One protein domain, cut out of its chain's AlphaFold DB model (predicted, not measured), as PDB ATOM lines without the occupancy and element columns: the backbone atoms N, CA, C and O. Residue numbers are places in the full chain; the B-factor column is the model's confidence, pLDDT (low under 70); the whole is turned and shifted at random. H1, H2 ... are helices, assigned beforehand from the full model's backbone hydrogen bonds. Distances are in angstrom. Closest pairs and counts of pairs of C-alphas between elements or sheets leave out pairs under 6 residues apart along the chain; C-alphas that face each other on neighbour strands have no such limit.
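AT A GLANCE: This is residues 105 to 161 of the 191 residues of the protein "IS701 family transposase" of Methanospirillum sp (UniProt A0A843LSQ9). One long helix, H1, makes the longest axis; the short helix H2 stands across it near its later end, and a tail, residues 153 to 161, runs on away from H1. The first part of H1 sticks out with no partner: residues 109 to 114 and 116 to 122 stand free. The 57 printed residues include two named helices, H1 then H2, and no named strand: class all helix. The whole is only just loose, close to extended, with a radius of gyration of the C-alphas of 15.3 A, and flat, 43 by 34 by 12 A.

HOW THE PARTS SIT: H1, residues 109 to 134, touches H2, residues 142 to 152, with its residues 126 to 133 alone. Their closest C-alphas, those of Gln 130 and Ala 145, are 5.3 A apart. Their lines are about perpendicular, at 84 degrees. In H1 and H2 every O i to N i+4 pair is within hydrogen-bond range.

IN THESE COORDINATES: H1 begins at C-alpha 109 (135.884, 148.454, 106.223) and is 36.9 A long. H2, 15.4 A, ends at C-alpha 152 (116.697, 126.895, 86.149).

THE WHOLE: The C-alphas farthest apart, those of Asn 108 and Val 136, are 42.9 A apart. The printed part has no cut, and the link from H1 to H2 is short. Residues 155 to 158 have pLDDT under 70.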
ATOM      1  N   GLN A 105     134.720 137.009 105.176       92.00
ATOM      2  CA  GLN A 105     136.037 136.731 105.780       92.00
ATOM      3  C   GLN A 105     136.988 137.936 105.684       92.00
ATOM      4  O   GLN A 105     138.213 137.793 105.649       92.00
ATOM      5  N   VAL A 106     136.424 139.142 105.582       91.44
ATOM      6  CA  VAL A 106     137.160 140.398 105.377       91.44
ATOM      7  C   VAL A 106     137.387 141.136 106.696       91.44
ATOM      8  O   VAL A 106     136.613 140.994 107.637       91.44
ATOM      9  N   ARG A 107     138.468 141.923 106.772       91.69
ATOM     10  CA  ARG A 107     138.848 142.695 107.976       91.69
ATOM     11  C   ARG A 107     138.917 144.206 107.750       91.69
ATOM     12  O   ARG A 107     139.054 144.956 108.706       91.69
ATOM     13  N   ASN A 108     138.879 144.652 106.499       94.50
ATOM     14  CA  ASN A 108     138.870 146.061 106.126       94.50
ATOM     15  C   ASN A 108     137.434 146.553 105.921       94.50
ATOM     16  O   ASN A 108     136.611 145.841 105.341       94.50
ATOM     17  N   TRP A 109     137.181 147.791 106.349       95.50
ATOM     18  CA  TRP A 109     135.884 148.454 106.223       95.50
ATOM     19  C   TRP A 109     135.351 148.418 104.788       95.50
ATOM     20  O   TRP A 109     134.249 147.932 104.565       95.50
ATOM     21  N   ASP A 110     136.165 148.816 103.808       96.69
ATOM     22  CA  ASP A 110     135.718 148.903 102.412       96.69
ATOM     23  C   ASP A 110     135.289 147.550 101.839       96.69
ATOM     24  O   ASP A 110     134.297 147.462 101.120       96.69
ATOM     25  N   ALA A 111     135.997 146.462 102.168       95.31
ATOM     26  CA  ALA A 111     135.590 145.151 101.670       95.31
ATOM     27  C   ALA A 111     134.337 144.632 102.375       95.31
ATOM     28  O   ALA A 111     133.529 143.971 101.728       95.31
ATOM     29  N   TRP A 112     134.157 144.928 103.669       96.94
ATOM     30  CA  TRP A 112     132.904 144.618 104.359       96.94
ATOM     31  C   TRP A 112     131.745 145.407 103.747       96.94
ATOM     32  O   TRP A 112     130.706 144.832 103.438       96.94
ATOM     33  N   HIS A 113     131.956 146.695 103.475       97.19
ATOM     34  CA  HIS A 113     130.966 147.561 102.845       97.19
ATOM     35  C   HIS A 113     130.582 147.061 101.445       97.19
ATOM     36  O   HIS A 113     129.399 146.937 101.131       97.19
ATOM     37  N   HIS A 114     131.565 146.678 100.623       96.50
ATOM     38  CA  HIS A 114     131.312 146.058  99.321       96.50
ATOM     39  C   HIS A 114     130.565 144.722  99.441       96.50
ATOM     40  O   HIS A 114     129.664 144.461  98.646       96.50
ATOM     41  N   HIS A 115     130.899 143.882 100.430       97.12
ATOM     42  CA  HIS A 115     130.178 142.629 100.684       97.12
ATOM     43  C   HIS A 115     128.711 142.894 101.038       97.12
ATOM     44  O   HIS A 115     127.825 142.318 100.415       97.12
ATOM     45  N   MET A 116     128.443 143.826 101.956       97.56
ATOM     46  CA  MET A 116     127.078 144.230 102.315       97.56
ATOM     47  C   MET A 116     126.302 144.772 101.110       97.56
ATOM     48  O   MET A 116     125.148 144.402 100.914       97.56
ATOM     49  N   ALA A 117     126.925 145.593 100.260       97.81
ATOM     50  CA  ALA A 117     126.287 146.090  99.042       97.81
ATOM     51  C   ALA A 117     125.892 144.951  98.079       97.81
ATOM     52  O   ALA A 117     124.791 144.962  97.530       97.81
ATOM     53  N   LEU A 118     126.755 143.941  97.909       97.38
ATOM     54  CA  LEU A 118     126.448 142.760  97.095       97.38
ATOM     55  C   LEU A 118     125.338 141.898  97.710       97.38
ATOM     56  O   LEU A 118     124.466 141.434  96.977       97.38
ATOM     57  N   VAL A 119     125.328 141.725  99.035       97.56
ATOM     58  CA  VAL A 119     124.254 141.031  99.766       97.56
ATOM     59  C   VAL A 119     122.911 141.731  99.546       97.56
ATOM     60  O   VAL A 119     121.933 141.081  99.181       97.56
ATOM     61  N   LEU A 120     122.860 143.057  99.698       97.38
ATOM     62  CA  LEU A 120     121.638 143.837  99.475       97.38
ATOM     63  C   LEU A 120     121.154 143.737  98.023       97.38
ATOM     64  O   LEU A 120     119.954 143.594  97.784       97.38
ATOM     65  N   LEU A 121     122.071 143.757  97.051       97.94
ATOM     66  CA  LEU A 121     121.736 143.570  95.639       97.94
ATOM     67  C   LEU A 121     121.177 142.165  95.361       97.94
ATOM     68  O   LEU A 121     120.185 142.034  94.641       97.94
ATOM     69  N   ALA A 122     121.774 141.125  95.947       96.06
ATOM     70  CA  ALA A 122     121.288 139.753  95.831       96.06
ATOM     71  C   ALA A 122     119.886 139.604  96.442       96.06
ATOM     72  O   ALA A 122     118.992 139.058  95.797       96.06
ATOM     73  N   MET A 123     119.660 140.160  97.635       97.06
ATOM     74  CA  MET A 123     118.351 140.142  98.295       97.06
ATOM     75  C   MET A 123     117.286 140.911  97.514       97.06
ATOM     76  O   MET A 123     116.152 140.441  97.402       97.06
ATOM     77  N   LEU A 124     117.637 142.054  96.915       96.69
ATOM     78  CA  LEU A 124     116.744 142.782  96.013       96.69
ATOM     79  C   LEU A 124     116.326 141.907  94.828       96.69
ATOM     80  O   LEU A 124     115.148 141.879  94.467       96.69
ATOM     81  N   TRP A 125     117.279 141.200  94.222       95.50
ATOM     82  CA  TRP A 125     116.991 140.317  93.101       95.50
ATOM     83  C   TRP A 125     116.112 139.129  93.515       95.50
ATOM     84  O   TRP A 125     115.059 138.933  92.913       95.50
ATOM     85  N   ILE A 126     116.451 138.421  94.600       94.94
ATOM     86  CA  ILE A 126     115.639 137.316  95.146       94.94
ATOM     87  C   ILE A 126     114.203 137.778  95.423       94.94
ATOM     88  O   ILE A 126     113.250 137.101  95.046       94.94
ATOM     89  N   THR A 127     114.035 138.958  96.025       94.88
ATOM     90  CA  THR A 127     112.713 139.526  96.334       94.88
ATOM     91  C   THR A 127     111.914 139.833  95.065       94.88
ATOM     92  O   THR A 127     110.702 139.605  95.018       94.88
ATOM     93  N   LYS A 128     112.569 140.336  94.009       95.19
ATOM     94  CA  LYS A 128     111.923 140.563  92.708       95.19
ATOM     95  C   LYS A 128     111.454 139.250  92.087       95.19
ATOM     96  O   LYS A 128     110.289 139.160  91.706       95.19
ATOM     97  N   GLU A 129     112.312 138.237  92.042       93.94
ATOM     98  CA  GLU A 129     111.958 136.921  91.493       93.94
ATOM     99  C   GLU A 129     110.842 136.255  92.303       93.94
ATOM    100  O   GLU A 129     109.867 135.764  91.739       93.94
ATOM    101  N   GLN A 130     110.901 136.330  93.634       94.06
ATOM    102  CA  GLN A 130     109.821 135.864  94.500       94.06
ATOM    103  C   GLN A 130     108.495 136.553  94.154       94.06
ATOM    104  O   GLN A 130     107.471 135.884  94.032       94.06
ATOM    105  N   LYS A 131     108.496 137.876  93.946       93.88
ATOM    106  CA  LYS A 131     107.297 138.622  93.538       93.88
ATOM    107  C   LYS A 131     106.762 138.151  92.182       93.88
ATOM    108  O   LYS A 131     105.547 138.041  92.023       93.88
ATOM    109  N   HIS A 132     107.643 137.848  91.228       92.00
ATOM    110  CA  HIS A 132     107.246 137.256  89.951       92.00
ATOM    111  C   HIS A 132     106.602 135.884  90.152       92.00
ATOM    112  O   HIS A 132     105.500 135.657  89.656       92.00
ATOM    113  N   PHE A 133     107.199 134.995  90.944       91.44
ATOM    114  CA  PHE A 133     106.616 133.678  91.196       91.44
ATOM    115  C   PHE A 133     105.301 133.733  91.987       91.44
ATOM    116  O   PHE A 133     104.389 132.954  91.710       91.44
ATOM    117  N   LEU A 134     105.152 134.694  92.903       91.31
ATOM    118  CA  LEU A 134     103.907 134.935  93.637       91.31
ATOM    119  C   LEU A 134     102.728 135.308  92.727       91.31
ATOM    120  O   LEU A 134     101.582 135.067  93.103       91.31
ATOM    121  N   SER A 135     102.990 135.854  91.532       89.50
ATOM    122  CA  SER A 135     101.942 136.097  90.528       89.50
ATOM    123  C   SER A 135     101.370 134.805  89.932       89.50
ATOM    124  O   SER A 135     100.230 134.795  89.479       89.50
ATOM    125  N   VAL A 136     102.139 133.713  89.979       89.19
ATOM    126  CA  VAL A 136     101.766 132.401  89.434       89.19
ATOM    127  C   VAL A 136     101.216 131.489  90.529       89.19
ATOM    128  O   VAL A 136     100.198 130.828  90.337       89.19
ATOM    129  N   LYS A 137     101.867 131.452  91.698       86.88
ATOM    130  CA  LYS A 137     101.462 130.616  92.833       86.88
ATOM    131  C   LYS A 137     101.525 131.407  94.131       86.88
ATOM    132  O   LYS A 137     102.580 131.895  94.535       86.88
ATOM    133  N   LYS A 138     100.387 131.476  94.823       81.25
ATOM    134  CA  LYS A 138     100.305 132.075  96.158       81.25
ATOM    135  C   LYS A 138     101.166 131.265  97.142       81.25
ATOM    136  O   LYS A 138     101.213 130.041  97.053       81.25
ATOM    137  N   SER A 139     101.826 131.970  98.064       85.00
ATOM    138  CA  SER A 139     102.632 131.407  99.168       85.00
ATOM    139  C   SER A 139     104.038 130.892  98.820       85.00
ATOM    140  O   SER A 139     104.532 129.974  99.468       85.00
ATOM    141  N   ILE A 140     104.716 131.488  97.838       89.38
ATOM    142  CA  ILE A 140     106.136 131.208  97.565       89.38
ATOM    143  C   ILE A 140     107.035 131.973  98.539       89.38
ATOM    144  O   ILE A 140     106.927 133.197  98.669       89.38
ATOM    145  N   THR A 141     107.947 131.258  99.200       91.31
ATOM    146  CA  THR A 141     108.945 131.850 100.100       91.31
ATOM    147  C   THR A 141     110.190 132.323  99.332       91.31
ATOM    148  O   THR A 141     110.425 131.882  98.202       91.31
ATOM    149  N   PRO A 142     111.043 133.187  99.919       92.38
ATOM    150  CA  PRO A 142     112.323 133.546  99.304       92.38
ATOM    151  C   PRO A 142     113.223 132.325  99.056       92.38
ATOM    152  O   PRO A 142     113.928 132.256  98.052       92.38
ATOM    153  N   HIS A 143     113.149 131.325  99.940       93.31
ATOM    154  CA  HIS A 143     113.903 130.077  99.828       93.31
ATOM    155  C   HIS A 143     113.457 129.256  98.612       93.31
ATOM    156  O   HIS A 143     114.293 128.753  97.859       93.31
ATOM    157  N   ASP A 144     112.147 129.172  98.373       92.88
ATOM    158  CA  ASP A 144     111.600 128.509  97.187       92.88
ATOM    159  C   ASP A 144     112.043 129.213  95.903       92.88
ATOM    160  O   ASP A 144     112.442 128.550  94.948       92.88
ATOM    161  N   ALA A 145     112.034 130.552  95.891       92.69
ATOM    162  CA  ALA A 145     112.505 131.329  94.749       92.69
ATOM    163  C   ALA A 145     113.971 131.002  94.424       92.69
ATOM    164  O   ALA A 145     114.287 130.674  93.280       92.69
ATOM    165  N   VAL A 146     114.851 130.996  95.432       92.44
ATOM    166  CA  VAL A 146     116.262 130.606  95.264       92.44
ATOM    167  C   VAL A 146     116.389 129.172  94.752       92.44
ATOM    168  O   VAL A 146     117.174 128.918  93.838       92.44
ATOM    169  N   LYS A 147     115.594 128.233  95.276       90.81
ATOM    170  CA  LYS A 147     115.607 126.831  94.832       90.81
ATOM    171  C   LYS A 147     115.181 126.683  93.367       90.81
ATOM    172  O   LYS A 147     115.821 125.946  92.612       90.81
ATOM    173  N   ILE A 148     114.140 127.401  92.944       90.00
ATOM    174  CA  ILE A 148     113.687 127.446  91.546       90.00
ATOM    175  C   ILE A 148     114.806 127.994  90.659       90.00
ATOM    176  O   ILE A 148     115.181 127.365  89.674       90.00
ATOM    177  N   ILE A 149     115.403 129.119  91.047       88.50
ATOM    178  CA  ILE A 149     116.507 129.758  90.325       88.50
ATOM    179  C   ILE A 149     117.699 128.813  90.162       88.50
ATOM    180  O   ILE A 149     118.216 128.674  89.059       88.50
ATOM    181  N   GLN A 150     118.130 128.144  91.233       87.12
ATOM    182  CA  GLN A 150     119.247 127.194  91.186       87.12
ATOM    183  C   GLN A 150     118.957 125.997  90.272       87.12
ATOM    184  O   GLN A 150     119.882 125.417  89.703       87.12
ATOM    185  N   THR A 151     117.679 125.645  90.119       86.62
ATOM    186  CA  THR A 151     117.230 124.591  89.204       86.62
ATOM    187  C   THR A 151     117.240 125.075  87.751       86.62
ATOM    188  O   THR A 151     117.710 124.359  86.871       86.62
ATOM    189  N   LEU A 152     116.761 126.298  87.491       85.44
ATOM    190  CA  LEU A 152     116.697 126.895  86.149       85.44
ATOM    191  C   LEU A 152     118.072 127.328  85.621       85.44
ATOM    192  O   LEU A 152     118.338 127.256  84.423       85.44
ATOM    193  N   ILE A 153     118.946 127.781  86.516       84.31
ATOM    194  CA  ILE A 153     120.306 128.227  86.229       84.31
ATOM    195  C   ILE A 153     121.253 127.269  86.953       84.31
ATOM    196  O   ILE A 153     121.764 127.598  88.030       84.31
ATOM    197  N   PRO A 154     121.498 126.067  86.396       70.19
ATOM    198  CA  PRO A 154     122.363 125.103  87.044       70.19
ATOM    199  C   PRO A 154     123.742 125.725  87.255       70.19
ATOM    200  O   PRO A 154     124.391 126.216  86.322       70.19
ATOM    201  N   LEU A 155     124.204 125.697  88.508       68.69
ATOM    202  CA  LEU A 155     125.568 126.075  88.855       68.69
ATOM    203  C   LEU A 155     126.527 125.315  87.931       68.69
ATOM    204  O   LEU A 155     126.372 124.111  87.729       68.69
ATOM    205  N   LYS A 156     127.503 126.027  87.343       66.88
ATOM    206  CA  LYS A 156     128.466 125.478  86.367       66.88
ATOM    207  C   LYS A 156     128.866 124.048  86.740       66.88
ATOM    208  O   LYS A 156     129.574 123.864  87.731       66.88
ATOM    209  N   ILE A 157     128.506 123.075  85.898       63.44
ATOM    210  CA  ILE A 157     128.986 121.694  86.017       63.44
ATOM    211  C   ILE A 157     130.519 121.745  86.090       63.44
ATOM    212  O   ILE A 157     131.198 122.192  85.151       63.44
ATOM    213  N   LYS A 158     131.073 121.368  87.247       65.81
ATOM    214  CA  LYS A 158     132.517 121.349  87.486       65.81
ATOM    215  C   LYS A 158     133.083 120.050  86.925       65.81
ATOM    216  O   LYS A 158     133.191 119.057  87.631       65.81
ATOM    217  N   THR A 159     133.471 120.059  85.655       80.69
ATOM    218  CA  THR A 159     134.331 118.999  85.117       80.69
ATOM    219  C   THR A 159     135.704 119.044  85.793       80.69
ATOM    220  O   THR A 159     136.206 120.125  86.122       80.69
ATOM    221  N   SER A 160     136.343 117.882  85.966       82.81
ATOM    222  CA  SER A 160     137.696 117.751  86.540       82.81
ATOM    223  C   SER A 160     138.700 118.712  85.882       82.81
ATOM    224  O   SER A 160     139.473 119.391  86.559       82.81
ATOM    225  N   LEU A 161     138.598 118.875  84.562       85.06
ATOM    226  CA  LEU A 161     139.450 119.751  83.759       85.06
ATOM    227  C   LEU A 161     139.207 121.253  84.022       85.06
ATOM    228  O   LEU A 161     140.158 122.038  84.070       85.06
TER     229      LEU A 161